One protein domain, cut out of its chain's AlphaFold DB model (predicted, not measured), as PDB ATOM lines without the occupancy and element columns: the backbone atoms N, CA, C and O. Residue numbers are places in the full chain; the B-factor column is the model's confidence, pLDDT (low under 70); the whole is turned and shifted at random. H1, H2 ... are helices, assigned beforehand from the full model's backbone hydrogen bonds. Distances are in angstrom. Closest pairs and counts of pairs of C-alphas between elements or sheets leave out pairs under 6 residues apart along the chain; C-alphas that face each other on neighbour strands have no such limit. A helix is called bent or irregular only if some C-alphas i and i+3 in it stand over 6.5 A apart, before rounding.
ATOM      1  N   ALA A   2     152.704 164.990 162.330       64.94
ATOM      2  CA  ALA A   2     151.670 164.517 163.271       64.94
ATOM      3  C   ALA A   2     150.381 165.377 163.351       64.94
ATOM      4  O   ALA A   2     149.291 164.832 163.503       64.94
ATOM      5  N   GLY A   3     150.473 166.707 163.205       72.06
ATOM      6  CA  GLY A   3     149.300 167.601 163.242       72.06
ATOM      7  C   GLY A   3     148.352 167.461 162.042       72.06
ATOM      8  O   GLY A   3     147.136 167.519 162.206       72.06
ATOM      9  N   ALA A   4     148.893 167.201 160.846       70.69
ATOM     10  CA  ALA A   4     148.101 166.997 159.629       70.69
ATOM     11  C   ALA A   4     147.385 165.636 159.624       70.69
ATOM     12  O   ALA A   4     146.274 165.515 159.112       70.69
ATOM     13  N   LEU A   5     147.999 164.616 160.234       72.62
ATOM     14  CA  LEU A   5     147.371 163.307 160.394       72.62
ATOM     15  C   LEU A   5     146.180 163.388 161.365       72.62
ATOM     16  O   LEU A   5     145.094 162.932 161.026       72.62
ATOM     17  N   LYS A   6     146.343 164.066 162.514       79.75
ATOM     18  CA  LYS A   6     145.262 164.282 163.495       79.75
ATOM     19  C   LYS A   6     144.076 165.060 162.911       79.75
ATOM     20  O   LYS A   6     142.932 164.676 163.141       79.75
ATOM     21  N   SER A   7     144.328 166.116 162.132       84.19
ATOM     22  CA  SER A   7     143.251 166.905 161.514       84.19
ATOM     23  C   SER A   7     142.509 166.136 160.416       84.19
ATOM     24  O   SER A   7     141.300 166.296 160.268       84.19
ATOM     25  N   ARG A   8     143.202 165.257 159.679       88.50
ATOM     26  CA  ARG A   8     142.585 164.362 158.693       88.50
ATOM     27  C   ARG A   8     141.714 163.299 159.360       88.50
ATOM     28  O   ARG A   8     140.580 163.115 158.929       88.50
ATOM     29  N   THR A   9     142.202 162.649 160.418       89.06
ATOM     30  CA  THR A   9     141.419 161.659 161.175       89.06
ATOM     31  C   THR A   9     140.166 162.289 161.780       89.06
ATOM     32  O   THR A   9     139.085 161.744 161.604       89.06
ATOM     33  N   LEU A  10     140.278 163.474 162.392       92.25
ATOM     34  CA  LEU A  10     139.127 164.182 162.960       92.25
ATOM     35  C   LEU A  10     138.047 164.486 161.911       92.25
ATOM     36  O   LEU A  10     136.869 164.249 162.160       92.25
ATOM     37  N   LYS A  11     138.437 164.973 160.724       92.44
ATOM     38  CA  LYS A  11     137.491 165.243 159.627       92.44
ATOM     39  C   LYS A  11     136.776 163.976 159.164       92.44
ATOM     40  O   LYS A  11     135.564 164.008 158.998       92.44
ATOM     41  N   ILE A  12     137.510 162.872 159.001       94.81
ATOM     42  CA  ILE A  12     136.924 161.577 158.624       94.81
ATOM     43  C   ILE A  12     135.921 161.120 159.685       94.81
ATOM     44  O   ILE A  12     134.811 160.739 159.331       94.81
ATOM     45  N   THR A  13     136.277 161.204 160.971       94.69
ATOM     46  CA  THR A  13     135.368 160.844 162.065       94.69
ATOM     47  C   THR A  13     134.106 161.700 162.044       94.69
ATOM     48  O   THR A  13     133.017 161.146 162.101       94.69
ATOM     49  N   ILE A  14     134.224 163.024 161.906       96.38
ATOM     50  CA  ILE A  14     133.057 163.918 161.839       96.38
ATOM     51  C   ILE A  14     132.170 163.549 160.648       96.38
ATOM     52  O   ILE A  14     130.974 163.352 160.830       96.38
ATOM     53  N   SER A  15     132.742 163.395 159.451       96.00
ATOM     54  CA  SER A  15     131.976 163.027 158.258       96.00
ATOM     55  C   SER A  15     131.283 161.670 158.401       96.00
ATOM     56  O   SER A  15     130.117 161.547 158.035       96.00
ATOM     57  N   ALA A  16     131.966 160.670 158.965       96.81
ATOM     58  CA  ALA A  16     131.389 159.352 159.208       96.81
ATOM     59  C   ALA A  16     130.236 159.423 160.221       96.81
ATOM     60  O   ALA A  16     129.158 158.899 159.954       96.81
ATOM     61  N   THR A  17     130.424 160.125 161.341       97.56
ATOM     62  CA  THR A  17     129.371 160.313 162.346       97.56
ATOM     63  C   THR A  17     128.172 161.059 161.767       97.56
ATOM     64  O   THR A  17     127.039 160.633 161.972       97.56
ATOM     65  N   SER A  18     128.391 162.130 160.998       97.62
ATOM     66  CA  SER A  18     127.306 162.860 160.334       97.62
ATOM     67  C   SER A  18     126.528 161.968 159.370       97.62
ATOM     68  O   SER A  18     125.301 161.987 159.391       97.62
ATOM     69  N   LEU A  19     127.217 161.150 158.568       97.81
ATOM     70  CA  LEU A  19     126.557 160.210 157.664       97.81
ATOM     71  C   LEU A  19     125.707 159.192 158.436       97.81
ATOM     72  O   LEU A  19     124.561 158.961 158.069       97.81
ATOM     73  N   ILE A  20     126.229 158.634 159.532       98.12
ATOM     74  CA  ILE A  20     125.488 157.690 160.382       98.12
ATOM     75  C   ILE A  20     124.217 158.339 160.945       98.12
ATOM     76  O   ILE A  20     123.150 157.735 160.885       98.12
ATOM     77  N   VAL A  21     124.304 159.575 161.445       98.12
ATOM     78  CA  VAL A  21     123.141 160.300 161.988       98.12
ATOM     79  C   VAL A  21     122.087 160.564 160.912       98.12
ATOM     80  O   VAL A  21     120.895 160.418 161.182       98.12
ATOM     81  N   ILE A  22     122.505 160.912 159.692       98.19
ATOM     82  CA  ILE A  22     121.589 161.134 158.566       98.19
ATOM     83  C   ILE A  22     120.877 159.832 158.200       98.19
ATOM     84  O   ILE A  22     119.652 159.811 158.103       98.19
ATOM     85  N   LEU A  23     121.624 158.735 158.051       98.25
ATOM     86  CA  LEU A  23     121.053 157.432 157.711       98.25
ATOM     87  C   LEU A  23     120.100 156.929 158.801       98.25
ATOM     88  O   LEU A  23     119.020 156.437 158.482       98.25
ATOM     89  N   LEU A  24     120.453 157.112 160.076       97.00
ATOM     90  CA  LEU A  24     119.579 156.759 161.192       97.00
ATOM     91  C   LEU A  24     118.303 157.611 161.208       97.00
ATOM     92  O   LEU A  24     117.221 157.080 161.431       97.00
ATOM     93  N   SER A  25     118.409 158.913 160.934       97.56
ATOM     94  CA  SER A  25     117.245 159.807 160.850       97.56
ATOM     95  C   SER A  25     116.294 159.400 159.725       97.56
ATOM     96  O   SER A  25     115.085 159.350 159.933       97.56
ATOM     97  N   ILE A  26     116.838 159.063 158.551       97.94
ATOM     98  CA  ILE A  26     116.061 158.559 157.411       97.94
ATOM     99  C   ILE A  26     115.355 157.256 157.794       97.94
ATOM    100  O   ILE A  26     114.153 157.128 157.579       97.94
ATOM    101  N   PHE A  27     116.078 156.320 158.412       96.19
ATOM    102  CA  PHE A  27     115.510 155.058 158.879       96.19
ATOM    103  C   PHE A  27     114.347 155.283 159.854       96.19
ATOM    104  O   PHE A  27     113.253 154.784 159.620       96.19
ATOM    105  N   VAL A  28     114.543 156.088 160.904       94.69
ATOM    106  CA  VAL A  28     113.491 156.395 161.891       94.69
ATOM    107  C   VAL A  28     112.278 157.045 161.227       94.69
ATOM    108  O   VAL A  28     111.139 156.719 161.561       94.69
ATOM    109  N   TYR A  29     112.503 157.949 160.274       96.44
ATOM    110  CA  TYR A  29     111.414 158.613 159.573       96.44
ATOM    111  C   TYR A  29     110.545 157.618 158.791       96.44
ATOM    112  O   TYR A  29     109.332 157.590 158.986       96.44
ATOM    113  N   PHE A  30     111.151 156.767 157.962       95.62
ATOM    114  CA  PHE A  30     110.398 155.840 157.112       95.62
ATOM    115  C   PHE A  30     109.846 154.620 157.854       95.62
ATOM    116  O   PHE A  30     108.765 154.160 157.514       95.62
ATOM    117  N   GLU A  31     110.547 154.104 158.864       93.75
ATOM    118  CA  GLU A  31     110.149 152.861 159.544       93.75
ATOM    119  C   GLU A  31     109.264 153.095 160.773       93.75
ATOM    120  O   GLU A  31     108.609 152.165 161.235       93.75
ATOM    121  N   ILE A  32     109.243 154.314 161.324       91.56
ATOM    122  CA  ILE A  32     108.495 154.614 162.555       91.56
ATOM    123  C   ILE A  32     107.512 155.764 162.338       91.56
ATOM    124  O   ILE A  32     106.327 155.626 162.636       91.56
ATOM    125  N   VAL A  33     107.981 156.904 161.821       94.19
ATOM    126  CA  VAL A  33     107.148 158.115 161.736       94.19
ATOM    127  C   VAL A  33     106.090 158.001 160.641       94.19
ATOM    128  O   VAL A  33     104.920 158.279 160.904       94.19
ATOM    129  N   VAL A  34     106.477 157.590 159.431       95.94
ATOM    130  CA  VAL A  34     105.552 157.471 158.294       95.94
ATOM    131  C   VAL A  34     104.404 156.499 158.598       95.94
ATOM    132  O   VAL A  34     103.268 156.962 158.559       95.94
ATOM    133  N   PRO A  35     104.632 155.235 159.016       95.19
ATOM    134  CA  PRO A  35     103.539 154.290 159.266       95.19
ATOM    135  C   PRO A  35     102.575 154.777 160.354       95.19
ATOM    136  O   PRO A  35     101.360 154.631 160.236       95.19
ATOM    137  N   HIS A  36     103.104 155.422 161.401       92.44
ATOM    138  CA  HIS A  36     102.284 155.985 162.470       92.44
ATOM    139  C   HIS A  36     101.396 157.137 161.982       92.44
ATOM    140  O   HIS A  36     100.242 157.240 162.391       92.44
ATOM    141  N   ASN A  37     101.922 158.003 161.114       93.88
ATOM    142  CA  ASN A  37     101.142 159.089 160.529       93.88
ATOM    143  C   ASN A  37     100.127 158.572 159.506       93.88
ATOM    144  O   ASN A  37      99.013 159.080 159.477       93.88
ATOM    145  N   THR A  38     100.475 157.541 158.735       95.12
ATOM    146  CA  THR A  38      99.564 156.881 157.795       95.12
ATOM    147  C   THR A  38      98.324 156.340 158.509       95.12
ATOM    148  O   THR A  38      97.214 156.602 158.068       95.12
ATOM    149  N   LEU A  39      98.474 155.712 159.683       89.94
ATOM    150  CA  LEU A  39      97.312 155.274 160.475       89.94
ATOM    151  C   LEU A  39      96.436 156.412 161.016       89.94
ATOM    152  O   LEU A  39      95.325 156.158 161.471       89.94
ATOM    153  N   ARG A  40      96.909 157.658 160.996       89.75
ATOM    154  CA  ARG A  40      96.140 158.830 161.439       89.75
ATOM    155  C   ARG A  40      95.482 159.572 160.277       89.75
ATOM    156  O   ARG A  40      94.729 160.513 160.522       89.75
ATOM    157  N   ASP A  41      95.788 159.180 159.046       94.06
ATOM    158  CA  ASP A  41      95.290 159.804 157.831       94.06
ATOM    159  C   ASP A  41      93.990 159.125 157.384       94.06
ATOM    160  O   ASP A  41      93.996 158.040 156.805       94.06
ATOM    161  N   LEU A  42      92.861 159.768 157.684       92.00
ATOM    162  CA  LEU A  42      91.533 159.257 157.341       92.00
ATOM    163  C   LEU A  42      91.326 159.119 155.828       92.00
ATOM    164  O   LEU A  42      90.655 158.186 155.399       92.00
ATOM    165  N   GLU A  43      91.910 160.012 155.026       95.38
ATOM    166  CA  GLU A  43      91.778 159.944 153.570       95.38
ATOM    167  C   GLU A  43      92.494 158.703 153.032       95.38
ATOM    168  O   GLU A  43      91.955 157.983 152.189       95.38
ATOM    169  N   TRP A  44      93.675 158.400 153.576       95.44
ATOM    170  CA  TRP A  44      94.370 157.159 153.256       95.44
ATOM    171  C   TRP A  44      93.546 155.930 153.657       95.44
ATOM    172  O   TRP A  44      93.410 155.016 152.851       95.44
ATOM    173  N   TRP A  45      92.945 155.910 154.851       92.25
ATOM    174  CA  TRP A  45      92.110 154.787 155.306       92.25
ATOM    175  C   TRP A  45      90.938 154.475 154.371       92.25
ATOM    176  O   TRP A  45      90.623 153.307 154.150       92.25
ATOM    177  N   GLU A  46      90.295 155.507 153.826       93.00
ATOM    178  CA  GLU A  46      89.157 155.356 152.913       93.00
ATOM    179  C   GLU A  46      89.561 154.796 151.541       93.00
ATOM    180  O   GLU A  46      88.741 154.177 150.859       93.00
ATOM    181  N   GLN A  47      90.812 155.009 151.129       96.44
ATOM    182  CA  GLN A  47      91.306 154.660 149.794       96.44
ATOM    183  C   GLN A  47      92.197 153.411 149.783       96.44
ATOM    184  O   GLN A  47      92.287 152.731 148.760       96.44
ATOM    185  N   ALA A  48      92.861 153.110 150.900       97.25
ATOM    186  CA  ALA A  48      93.826 152.029 151.008       97.25
ATOM    187  C   ALA A  48      93.154 150.662 150.893       97.25
ATOM    188  O   ALA A  48      92.170 150.351 151.569       97.25
ATOM    189  N   SER A  49      93.749 149.800 150.078       97.94
ATOM    190  CA  SER A  49      93.379 148.394 150.005       97.94
ATOM    191  C   SER A  49      93.649 147.672 151.331       97.94
ATOM    192  O   SER A  49      94.515 148.061 152.117       97.94
ATOM    193  N   ALA A  50      92.956 146.552 151.552       97.25
ATOM    194  CA  ALA A  50      93.200 145.678 152.703       97.25
ATOM    195  C   ALA A  50      94.679 145.258 152.820       97.25
ATOM    196  O   ALA A  50      95.205 145.117 153.923       97.25
ATOM    197  N   GLU A  51      95.362 145.095 151.682       98.00
ATOM    198  CA  GLU A  51      96.781 144.754 151.640       98.00
ATOM    199  C   GLU A  51      97.672 145.884 152.154       98.00
ATOM    200  O   GLU A  51      98.552 145.647 152.978       98.00
ATOM    201  N   GLU A  52      97.432 147.117 151.714       97.94
ATOM    202  CA  GLU A  52      98.194 148.282 152.173       97.94
ATOM    203  C   GLU A  52      97.995 148.511 153.671       97.94
ATOM    204  O   GLU A  52      98.963 148.738 154.401       97.94
ATOM    205  N   GLN A  53      96.758 148.365 154.153       98.00
ATOM    206  CA  GLN A  53      96.459 148.461 155.579       98.00
ATOM    207  C   GLN A  53      97.226 147.406 156.381       98.00
ATOM    208  O   GLN A  53      97.906 147.727 157.361       98.00
ATOM    209  N   ARG A  54      97.199 146.152 155.918       97.88
ATOM    210  CA  ARG A  54      97.939 145.036 156.517       97.88
ATOM    211  C   ARG A  54      99.448 145.299 156.558       97.88
ATOM    212  O   ARG A  54     100.064 145.084 157.602       97.88
ATOM    213  N   GLN A  55     100.033 145.813 155.478       98.00
ATOM    214  CA  GLN A  55     101.464 146.129 155.404       98.00
ATOM    215  C   GLN A  55     101.875 147.244 156.374       98.00
ATOM    216  O   GLN A  55     102.896 147.115 157.053       98.00
ATOM    217  N   VAL A  56     101.078 148.308 156.499       97.88
ATOM    218  CA  VAL A  56     101.340 149.381 157.477       97.88
ATOM    219  C   VAL A  56     101.259 148.841 158.907       97.88
ATOM    220  O   VAL A  56     102.127 149.133 159.734       97.88
ATOM    221  N   ALA A  57     100.277 147.984 159.200       97.06
ATOM    222  CA  ALA A  57     100.184 147.326 160.499       97.06
ATOM    223  C   ALA A  57     101.398 146.418 160.784       97.06
ATOM    224  O   ALA A  57     101.946 146.453 161.887       97.06
ATOM    225  N   HIS A  58     101.877 145.652 159.795       97.69
ATOM    226  CA  HIS A  58     103.103 144.849 159.923       97.69
ATOM    227  C   HIS A  58     104.329 145.713 160.231       97.69
ATOM    228  O   HIS A  58     105.109 145.366 161.121       97.69
ATOM    229  N   GLN A  59     104.487 146.850 159.545       96.88
ATOM    230  CA  GLN A  59     105.588 147.789 159.791       96.88
ATOM    231  C   GLN A  59     105.573 148.312 161.230       96.88
ATOM    232  O   GLN A  59     106.607 148.321 161.894       96.88
ATOM    233  N   ILE A  60     104.395 148.669 161.747       95.06
ATOM    234  CA  ILE A  60     104.237 149.151 163.125       95.06
ATOM    235  C   ILE A  60     104.585 148.067 164.151       95.06
ATOM    236  O   ILE A  60     105.293 148.334 165.122       95.06
ATOM    237  N   LEU A  61     104.128 146.831 163.939       94.88
ATOM    238  CA  LEU A  61     104.366 145.721 164.868       94.88
ATOM    239  C   LEU A  61     105.784 145.136 164.787       94.88
ATOM    240  O   LEU A  61     106.182 144.332 165.636       94.88
ATOM    241  N   ARG A  62     106.578 145.546 163.792       94.62
ATOM    242  CA  ARG A  62     107.984 145.148 163.657       94.62
ATOM    243  C   ARG A  62     108.846 145.641 164.821       94.62
ATOM    244  O   ARG A  62     109.831 144.990 165.169       94.62
ATOM    245  N   TYR A  63     108.478 146.769 165.425       91.38
ATOM    246  CA  TYR A  63     109.258 147.441 166.459       91.38
ATOM    247  C   TYR A  63     108.494 147.514 167.789       91.38
ATOM    248  O   TYR A  63     107.264 147.498 167.806       91.38
ATOM    249  N   PRO A  64     109.202 147.643 168.926       89.00
ATOM    250  CA  PRO A  64     108.582 147.768 170.248       89.00
ATOM    251  C   PRO A  64     107.838 149.094 170.481       89.00
ATOM    252  O   PRO A  64     107.279 149.298 171.552       89.00
ATOM    253  N   VAL A  65     107.872 150.013 169.516       86.69
ATOM    254  CA  VAL A  65     107.268 151.345 169.592       86.69
ATOM    255  C   VAL A  65     106.307 151.538 168.427       86.69
ATOM    256  O   VAL A  65     106.534 151.000 167.347       86.69
ATOM    257  N   GLY A  66     105.260 152.332 168.633       86.00
ATOM    258  CA  GLY A  66     104.264 152.637 167.609       86.00
ATOM    259  C   GLY A  66     102.839 152.478 168.124       86.00
ATOM    260  O   GLY A  66     102.612 152.205 169.302       86.00
ATOM    261  N   ASN A  67     101.866 152.660 167.232       87.75
ATOM    262  CA  ASN A  67     100.451 152.499 167.564       87.75
ATOM    263  C   ASN A  67     100.031 151.033 167.394       87.75
ATOM    264  O   ASN A  67      99.391 150.663 166.413       87.75
ATOM    265  N   HIS A  68     100.464 150.182 168.328       91.31
ATOM    266  CA  HIS A  68     100.170 148.745 168.275       91.31
ATOM    267  C   HIS A  68      98.669 148.463 168.379       91.31
ATOM    268  O   HIS A  68      98.201 147.528 167.743       91.31
ATOM    269  N   HIS A  69      97.913 149.286 169.115       90.38
ATOM    270  CA  HIS A  69      96.458 149.165 169.238       90.38
ATOM    271  C   HIS A  69      95.767 149.138 167.868       90.38
ATOM    272  O   HIS A  69      95.100 148.161 167.533       90.38
ATOM    273  N   ASP A  70      95.982 150.177 167.060       91.81
ATOM    274  CA  ASP A  70      95.314 150.299 165.762       91.81
ATOM    275  C   ASP A  70      95.859 149.278 164.760       91.81
ATOM    276  O   ASP A  70      95.099 148.710 163.978       91.81
ATOM    277  N   ALA A  71      97.154 148.953 164.837       94.94
ATOM    278  CA  ALA A  71      97.726 147.872 164.042       94.94
ATOM    279  C   ALA A  71      97.059 146.516 164.344       94.94
ATOM    280  O   ALA A  71      96.753 145.765 163.419       94.94
ATOM    281  N   PHE A  72      96.776 146.194 165.610       95.50
ATOM    282  CA  PHE A  72      96.050 144.968 165.953       95.50
ATOM    283  C   PHE A  72      94.602 144.981 165.464       95.50
ATOM    284  O   PHE A  72      94.127 143.951 164.986       95.50
ATOM    285  N   LEU A  73      93.911 146.124 165.523       94.25
ATOM    286  CA  LEU A  73      92.564 146.257 164.957       94.25
ATOM    287  C   LEU A  73      92.557 145.990 163.449       94.25
ATOM    288  O   LEU A  73      91.747 145.195 162.973       94.25
ATOM    289  N   ILE A  74      93.511 146.565 162.710       96.12
ATOM    290  CA  ILE A  74      93.680 146.302 161.274       96.12
ATOM    291  C   ILE A  74      93.867 144.816 161.015       96.12
ATOM    292  O   ILE A  74      93.202 144.250 160.156       96.12
ATOM    293  N   LEU A  75      94.770 144.165 161.751       97.62
ATOM    294  CA  LEU A  75      95.057 142.747 161.539       97.62
ATOM    295  C   LEU A  75      93.935 141.833 162.037       97.62
ATOM    296  O   LEU A  75      93.828 140.705 161.563       97.62
ATOM    297  N   THR A  76      93.072 142.312 162.929       96.94
ATOM    298  CA  THR A  76      91.825 141.618 163.255       96.94
ATOM    299  C   THR A  76      90.898 141.606 162.047       96.94
ATOM    300  O   THR A  76      90.248 140.596 161.796       96.94
ATOM    301  N   GLU A  77      90.841 142.677 161.254       96.50
ATOM    302  CA  GLU A  77      89.952 142.725 160.091       96.50
ATOM    303  C   GLU A  77      90.574 142.108 158.832       96.50
ATOM    304  O   GLU A  77      89.984 141.211 158.229       96.50
ATOM    305  N   PHE A  78      91.790 142.526 158.488       97.75
ATOM    306  CA  PHE A  78      92.462 142.228 157.220       97.75
ATOM    307  C   PHE A  78      93.661 141.282 157.358       97.75
ATOM    308  O   PHE A  78      94.370 141.026 156.385       97.75
ATOM    309  N   GLY A  79      93.943 140.774 158.559       97.25
ATOM    310  CA  GLY A  79      95.077 139.886 158.785       97.25
ATOM    311  C   GLY A  79      94.912 138.508 158.143       97.25
ATOM    312  O   GLY A  79      93.811 138.013 157.919       97.25
ATOM    313  N   ASN A  80      96.045 137.866 157.868       97.69
ATOM    314  CA  ASN A  80      96.116 136.498 157.360       97.69
ATOM    315  C   ASN A  80      97.337 135.779 157.964       97.69
ATOM    316  O   ASN A  80      97.955 136.282 158.903       97.69
ATOM    317  N   SER A  81      97.708 134.613 157.432       97.00
ATOM    318  CA  SER A  81      98.829 133.813 157.945       97.00
ATOM    319  C   SER A  81     100.160 134.574 158.019       97.00
ATOM    320  O   SER A  81     100.916 134.384 158.967       97.00
ATOM    321  N   GLU A  82     100.435 135.489 157.088       97.38
ATOM    322  CA  GLU A  82     101.669 136.289 157.096       97.38
ATOM    323  C   GLU A  82     101.705 137.302 158.250       97.38
ATOM    324  O   GLU A  82     102.774 137.780 158.623       97.38
ATOM    325  N   SER A  83     100.552 137.620 158.846       98.12
ATOM    326  CA  SER A  83     100.448 138.514 160.003       98.12
ATOM    327  C   SER A  83     100.881 137.860 161.316       98.12
ATOM    328  O   SER A  83     101.182 138.580 162.268       98.12
ATOM    329  N   ILE A  84     100.932 136.525 161.391       97.25
ATOM    330  CA  ILE A  84     101.190 135.792 162.641       97.25
ATOM    331  C   ILE A  84     102.520 136.212 163.293       97.25
ATOM    332  O   ILE A  84     102.490 136.590 164.465       97.25
ATOM    333  N   PRO A  85     103.673 136.256 162.592       97.00
ATOM    334  CA  PRO A  85     104.935 136.660 163.217       97.00
ATOM    335  C   PRO A  85     104.902 138.084 163.789       97.00
ATOM    336  O   PRO A  85     105.516 138.356 164.822       97.00
ATOM    337  N   TYR A  86     104.163 138.996 163.152       97.12
ATOM    338  CA  TYR A  86     104.020 140.382 163.605       97.12
ATOM    339  C   TYR A  86     103.121 140.488 164.838       97.12
ATOM    340  O   TYR A  86     103.462 141.194 165.784       97.12
ATOM    341  N   LEU A  87     102.020 139.733 164.873       96.69
ATOM    342  CA  LEU A  87     101.158 139.618 166.050       96.69
ATOM    343  C   LEU A  87     101.922 139.017 167.239       96.69
ATOM    344  O   LEU A  87     101.872 139.556 168.341       96.69
ATOM    345  N   LEU A  88     102.711 137.963 167.009       95.88
ATOM    346  CA  LEU A  88     103.567 137.363 168.037       95.88
ATOM    347  C   LEU A  88     104.623 138.345 168.565       95.88
ATOM    348  O   LEU A  88     104.864 138.390 169.773       95.88
ATOM    349  N   ASN A  89     105.227 139.156 167.692       94.06
ATOM    350  CA  ASN A  89     106.131 140.227 168.111       94.06
ATOM    351  C   ASN A  89     105.404 141.265 168.973       94.06
ATOM    352  O   ASN A  89     105.882 141.586 170.059       94.06
ATOM    353  N   GLY A  90     104.235 141.737 168.534       92.31
ATOM    354  CA  GLY A  90     103.403 142.668 169.296       92.31
ATOM    355  C   GLY A  90     103.044 142.137 170.687       92.31
ATOM    356  O   GLY A  90     103.242 142.832 171.684       92.31
ATOM    357  N   LEU A  91     102.610 140.876 170.777       92.56
ATOM    358  CA  LEU A  91     102.286 140.213 172.042       92.56
ATOM    359  C   LEU A  91     103.514 140.090 172.960       92.56
ATOM    360  O   LEU A  91     103.426 140.337 174.162       92.56
ATOM    361  N   LYS A  92     104.686 139.783 172.397       92.62
ATOM    362  CA  LYS A  92     105.954 139.755 173.137       92.62
ATOM    363  C   LYS A  92     106.336 141.134 173.685       92.62
ATOM    364  O   LYS A  92     106.779 141.234 174.830       92.62
ATOM    365  N   TRP A  93     106.193 142.195 172.887       88.81
ATOM    366  CA  TRP A  93     106.484 143.563 173.331       88.81
ATOM    367  C   TRP A  93     105.544 143.996 174.446       88.81
ATOM    368  O   TRP A  93     106.003 144.542 175.450       88.81
ATOM    369  N   TYR A  94     104.258 143.676 174.310       85.06
ATOM    370  CA  TYR A  94     103.257 143.940 175.332       85.06
ATOM    371  C   TYR A  94     103.668 143.378 176.698       85.06
ATOM    372  O   TYR A  94     103.696 144.106 177.687       85.06
ATOM    373  N   GLU A  95     104.059 142.105 176.760       85.38
ATOM    374  CA  GLU A  95     104.486 141.474 178.015       85.38
ATOM    375  C   GLU A  95     105.786 142.050 178.584       85.38
ATOM    376  O   GLU A  95     105.996 142.060 179.802       85.38
ATOM    377  N   PHE A  96     106.685 142.505 177.710       83.00
ATOM    378  CA  PHE A  96     107.945 143.098 178.135       83.00
ATOM    379  C   PHE A  96     107.732 144.461 178.801       83.00
ATOM    380  O   PHE A  96     108.295 144.702 179.869       83.00
ATOM    381  N   PHE A  97     106.917 145.334 178.195       77.75
ATOM    382  CA  PHE A  97     106.730 146.709 178.664       77.75
ATOM    383  C   PHE A  97     105.578 146.874 179.658       77.75
ATOM    384  O   PHE A  97     105.673 147.726 180.537       77.75
ATOM    385  N   ASN A  98     104.516 146.067 179.570       70.44
ATOM    386  CA  ASN A  98     103.271 146.324 180.294       70.44
ATOM    387  C   ASN A  98     103.056 145.396 181.500       70.44
ATOM    388  O   ASN A  98     102.038 144.720 181.637       70.44
ATOM    389  N   ARG A  99     104.033 145.379 182.416       59.84
ATOM    390  CA  ARG A  99     104.009 144.568 183.650       59.84
ATOM    391  C   ARG A  99     103.153 145.140 184.794       59.84
ATOM    392  O   ARG A  99     103.348 144.710 185.930       59.84
ATOM    393  N   GLY A 100     102.232 146.079 184.550       52.06
ATOM    394  CA  GLY A 100     101.389 146.548 185.656       52.06
ATOM    395  C   GLY A 100     100.502 147.782 185.507       52.06
ATOM    396  O   GLY A 100     100.011 148.203 186.547       52.06
ATOM    397  N   GLU A 101     100.262 148.370 184.327       50.84
ATOM    398  CA  GLU A 101      99.384 149.557 184.248       50.84
ATOM    399  C   GLU A 101      98.321 149.502 183.133       50.84
ATOM    400  O   GLU A 101      98.545 149.029 182.016       50.84
ATOM    401  N   ASP A 102      97.142 150.022 183.490       51.38
ATOM    402  CA  ASP A 102      95.832 149.935 182.828       51.38
ATOM    403  C   ASP A 102      95.718 150.650 181.468       51.38
ATOM    404  O   ASP A 102      94.641 150.698 180.873       51.38
ATOM    405  N   PHE A 103      96.807 151.199 180.925       47.84
ATOM    406  CA  PHE A 103      96.749 152.041 179.722       47.84
ATOM    407  C   PHE A 103      96.674 151.256 178.398       47.84
ATOM    408  O   PHE A 103      96.516 151.850 177.335       47.84
ATOM    409  N   ILE A 104      96.771 149.920 178.442       52.78
ATOM    410  CA  ILE A 104      96.799 149.059 177.249       52.78
ATOM    411  C   ILE A 104      96.059 147.725 177.499       52.78
ATOM    412  O   ILE A 104      96.537 146.653 177.146       52.78
ATOM    413  N   LEU A 105      94.901 147.714 178.161       54.09
ATOM    414  CA  LEU A 105      94.149 146.453 178.316       54.09
ATOM    415  C   LEU A 105      93.609 145.937 176.965       54.09
ATOM    416  O   LEU A 105      93.736 144.753 176.668       54.09
ATOM    417  N   TYR A 106      93.136 146.833 176.092       66.19
ATOM    418  CA  TYR A 106      92.484 146.447 174.834       66.19
ATOM    419  C   TYR A 106      93.443 146.021 173.713       66.19
ATOM    420  O   TYR A 106      93.092 145.161 172.912       66.19
ATOM    421  N   SER A 107      94.677 146.544 173.650       80.56
ATOM    422  CA  SER A 107      95.586 146.179 172.546       80.56
ATOM    423  C   SER A 107      96.009 144.713 172.604       80.56
ATOM    424  O   SER A 107      96.108 144.071 171.562       80.56
ATOM    425  N   ARG A 108      96.223 144.153 173.803       89.56
ATOM    426  CA  ARG A 108      96.507 142.716 173.932       89.56
ATOM    427  C   ARG A 108      95.324 141.891 173.439       89.56
ATOM    428  O   ARG A 108      95.527 140.930 172.705       89.56
ATOM    429  N   ASP A 109      94.116 142.268 173.829       91.56
ATOM    430  CA  ASP A 109      92.920 141.509 173.485       91.56
ATOM    431  C   ASP A 109      92.668 141.547 171.964       91.56
ATOM    432  O   ASP A 109      92.477 140.491 171.371       91.56
ATOM    433  N   HIS A 110      92.855 142.695 171.296       93.88
ATOM    434  CA  HIS A 110      92.829 142.775 169.826       93.88
ATOM    435  C   HIS A 110      93.910 141.914 169.156       93.88
ATOM    436  O   HIS A 110      93.652 141.268 168.142       93.88
ATOM    437  N   CYS A 111      95.120 141.852 169.722       95.06
ATOM    438  CA  CYS A 111      96.162 140.962 169.211       95.06
ATOM    439  C   CYS A 111      95.747 139.484 169.313       95.06
ATOM    440  O   CYS A 111      95.955 138.716 168.372       95.06
ATOM    441  N   LEU A 112      95.181 139.078 170.453       95.94
ATOM    442  CA  LEU A 112      94.720 137.709 170.679       95.94
ATOM    443  C   LEU A 112      93.528 137.365 169.780       95.94
ATOM    444  O   LEU A 112      93.479 136.266 169.235       95.94
ATOM    445  N   ASP A 113      92.605 138.299 169.569       96.62
ATOM    446  CA  ASP A 113      91.460 138.113 168.677       96.62
ATOM    447  C   ASP A 113      91.897 137.958 167.217       96.62
ATOM    448  O   ASP A 113      91.425 137.045 166.536       96.62
ATOM    449  N   ALA A 114      92.861 138.762 166.754       97.19
ATOM    450  CA  ALA A 114      93.466 138.582 165.437       97.19
ATOM    451  C   ALA A 114      94.120 137.197 165.302       97.19
ATOM    452  O   ALA A 114      93.864 136.484 164.331       97.19
ATOM    453  N   LEU A 115      94.919 136.777 166.292       97.50
ATOM    454  CA  LEU A 115      95.551 135.453 166.302       97.50
ATOM    455  C   LEU A 115      94.512 134.329 166.241       97.50
ATOM    456  O   LEU A 115      94.637 133.425 165.414       97.50
ATOM    457  N   ARG A 116      93.455 134.400 167.055       97.50
ATOM    458  CA  ARG A 116      92.355 133.425 167.051       97.50
ATOM    459  C   ARG A 116      91.629 133.390 165.715       97.50
ATOM    460  O   ARG A 116      91.402 132.308 165.181       97.50
ATOM    461  N   LYS A 117      91.300 134.553 165.147       97.31
ATOM    462  CA  LYS A 117      90.589 134.655 163.864       97.31
ATOM    463  C   LYS A 117      91.417 134.083 162.713       97.31
ATOM    464  O   LYS A 117      90.878 133.348 161.893       97.31
ATOM    465  N   ILE A 118      92.715 134.385 162.665       97.06
ATOM    466  CA  ILE A 118      93.615 133.926 161.597       97.06
ATOM    467  C   ILE A 118      93.892 132.423 161.702       97.06
ATOM    468  O   ILE A 118      93.983 131.739 160.686       97.06
ATOM    469  N   THR A 119      94.059 131.907 162.921       96.00
ATOM    470  CA  THR A 119      94.569 130.542 163.143       96.00
ATOM    471  C   THR A 119      93.474 129.526 163.453       96.00
ATOM    472  O   THR A 119      93.705 128.325 163.326       96.00
ATOM    473  N   GLY A 120      92.298 129.980 163.894       96.31
ATOM    474  CA  GLY A 120      91.224 129.128 164.404       96.31
ATOM    475  C   GLY A 120      91.534 128.457 165.750       96.31
ATOM    476  O   GLY A 120      90.807 127.549 166.148       96.31
ATOM    477  N   LYS A 121      92.607 128.860 166.443       95.38
ATOM    478  CA  LYS A 121      93.060 128.281 167.721       95.38
ATOM    479  C   LYS A 121      92.856 129.282 168.863       95.38
ATOM    480  O   LYS A 121      92.916 130.482 168.636       95.38
ATOM    481  N   ASP A 122      92.673 128.800 170.091       95.81
ATOM    482  CA  ASP A 122      92.753 129.611 171.317       95.81
ATOM    483  C   ASP A 122      93.754 128.949 172.267       95.81
ATOM    484  O   ASP A 122      93.432 127.977 172.949       95.81
ATOM    485  N   LEU A 123      95.008 129.409 172.227       95.38
ATOM    486  CA  LEU A 123      96.113 128.770 172.954       95.38
ATOM    487  C   LEU A 123      96.333 129.362 174.352       95.38
ATOM    488  O   LEU A 123      97.005 128.745 175.173       95.38
ATOM    489  N   GLY A 124      95.754 130.529 174.640       93.44
ATOM    490  CA  GLY A 124      95.938 131.242 175.898       93.44
ATOM    491  C   GLY A 124      96.064 132.747 175.696       93.44
ATOM    492  O   GLY A 124      95.679 133.291 174.661       93.44
ATOM    493  N   THR A 125      96.601 133.439 176.697       91.88
ATOM    494  CA  THR A 125      96.688 134.912 176.711       91.88
ATOM    495  C   THR A 125      98.117 135.437 176.728       91.88
ATOM    496  O   THR A 125      98.309 136.654 176.695       91.88
ATOM    497  N   LYS A 126      99.111 134.543 176.778       91.56
ATOM    498  CA  LYS A 126     100.524 134.906 176.876       91.56
ATOM    499  C   LYS A 126     101.285 134.569 175.609       91.56
ATOM    500  O   LYS A 126     101.021 133.555 174.975       91.56
ATOM    501  N   TYR A 127     102.321 135.336 175.295       93.12
ATOM    502  CA  TYR A 127     103.234 135.055 174.188       93.12
ATOM    503  C   TYR A 127     103.778 133.619 174.232       93.12
ATOM    504  O   TYR A 127     103.866 132.955 173.200       93.12
ATOM    505  N   THR A 128     104.098 133.106 175.424       93.88
ATOM    506  CA  THR A 128     104.603 131.735 175.598       93.88
ATOM    507  C   THR A 128     103.631 130.652 175.158       93.88
ATOM    508  O   THR A 128     104.089 129.565 174.821       93.88
ATOM    509  N   ASP A 129     102.332 130.944 175.155       94.25
ATOM    510  CA  ASP A 129     101.289 130.005 174.748       94.25
ATOM    511  C   ASP A 129     101.204 129.910 173.213       94.25
ATOM    512  O   ASP A 129     100.821 128.884 172.659       94.25
ATOM    513  N   TRP A 130     101.606 130.981 172.519       94.94
ATOM    514  CA  TRP A 130     101.440 131.155 171.073       94.94
ATOM    515  C   TRP A 130     102.735 131.023 170.260       94.94
ATOM    516  O   TRP A 130     102.674 130.807 169.052       94.94
TER     517      TRP A 130
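Overview. This is residues 2 to 130 of the 136 residues of an uncharacterized protein of Desulfobulbaceae bacterium (UniProt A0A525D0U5). A long helical arm, H1, sticks out with residues 2 to 29 from a compact head, an up-and-down bundle of H3, H4, H5 and H6, each running against the one before. Short H7 packs on H5. The printed part has 129 residues, with seven named helices, H1 to H7 in order, and no named strand: all helix. The whole is loose, radius of gyration of the C-alphas 19.9 A, spanning 70 by 37 by 27 A.

Along the chain. Find C-alpha 2 at (151.670, 164.517, 163.271); from there H1, residues 2 to 38, runs 52.9 A, with a kink of 25 degrees near residue 29. Next come H2, residues 42 to 47, H3, residues 50 to 61, and H4, residues 68 to 78. H5, residues 81 to 97, runs 25.7 A, and H6, residues 102 to 119, 27.7 A. H7, residues 127 to 130, ends at C-alpha 130 (101.440, 131.155, 171.073). H6 is irregular, C-alphas 103 and 106 being 8.6 A apart; H1 and H5 only just are, at C-alphas 31 and 34, 6.6 A, and 82 and 85, 6.9 A.

Arrangement. Look at Pro 35 and Val 56, the closest C-alphas of H1 and H3, 5.7 A apart, where H1 touches H3 with residues 31 to 38 alone. H2 is close to H3 but not clearly touching, the closest C-alphas, Trp 45 and Gln 53, 7.7 A apart. H3 and H4 form a hairpin at a shallow tilt of 30 degrees, closest at C-alphas Ala 57 and Ala 71, 4.3 A. H4 touches H6, the same way, closest at C-alphas Thr 76 and Ala 114, 4.1 A. The hub is H5, touching four helices; it touches H7 closest at C-alphas Lys 92 and Tyr 127, 5.5 A. Every O i to N i+4 pair is within hydrogen-bond range in H2, H3 and H4, against 31 of 33 in H1, 11 of 13 in H5 and 10 of 14 in H6; H7 is too short for one.

Size, cuts and confidence. The C-alphas farthest apart, Ala 2 and Gly 120, stand 70.1 A apart. The printed part has no cut and no long link. Its mean pLDDT is 90.8; look for values under 70 at residue 2 and residues 99 to 106.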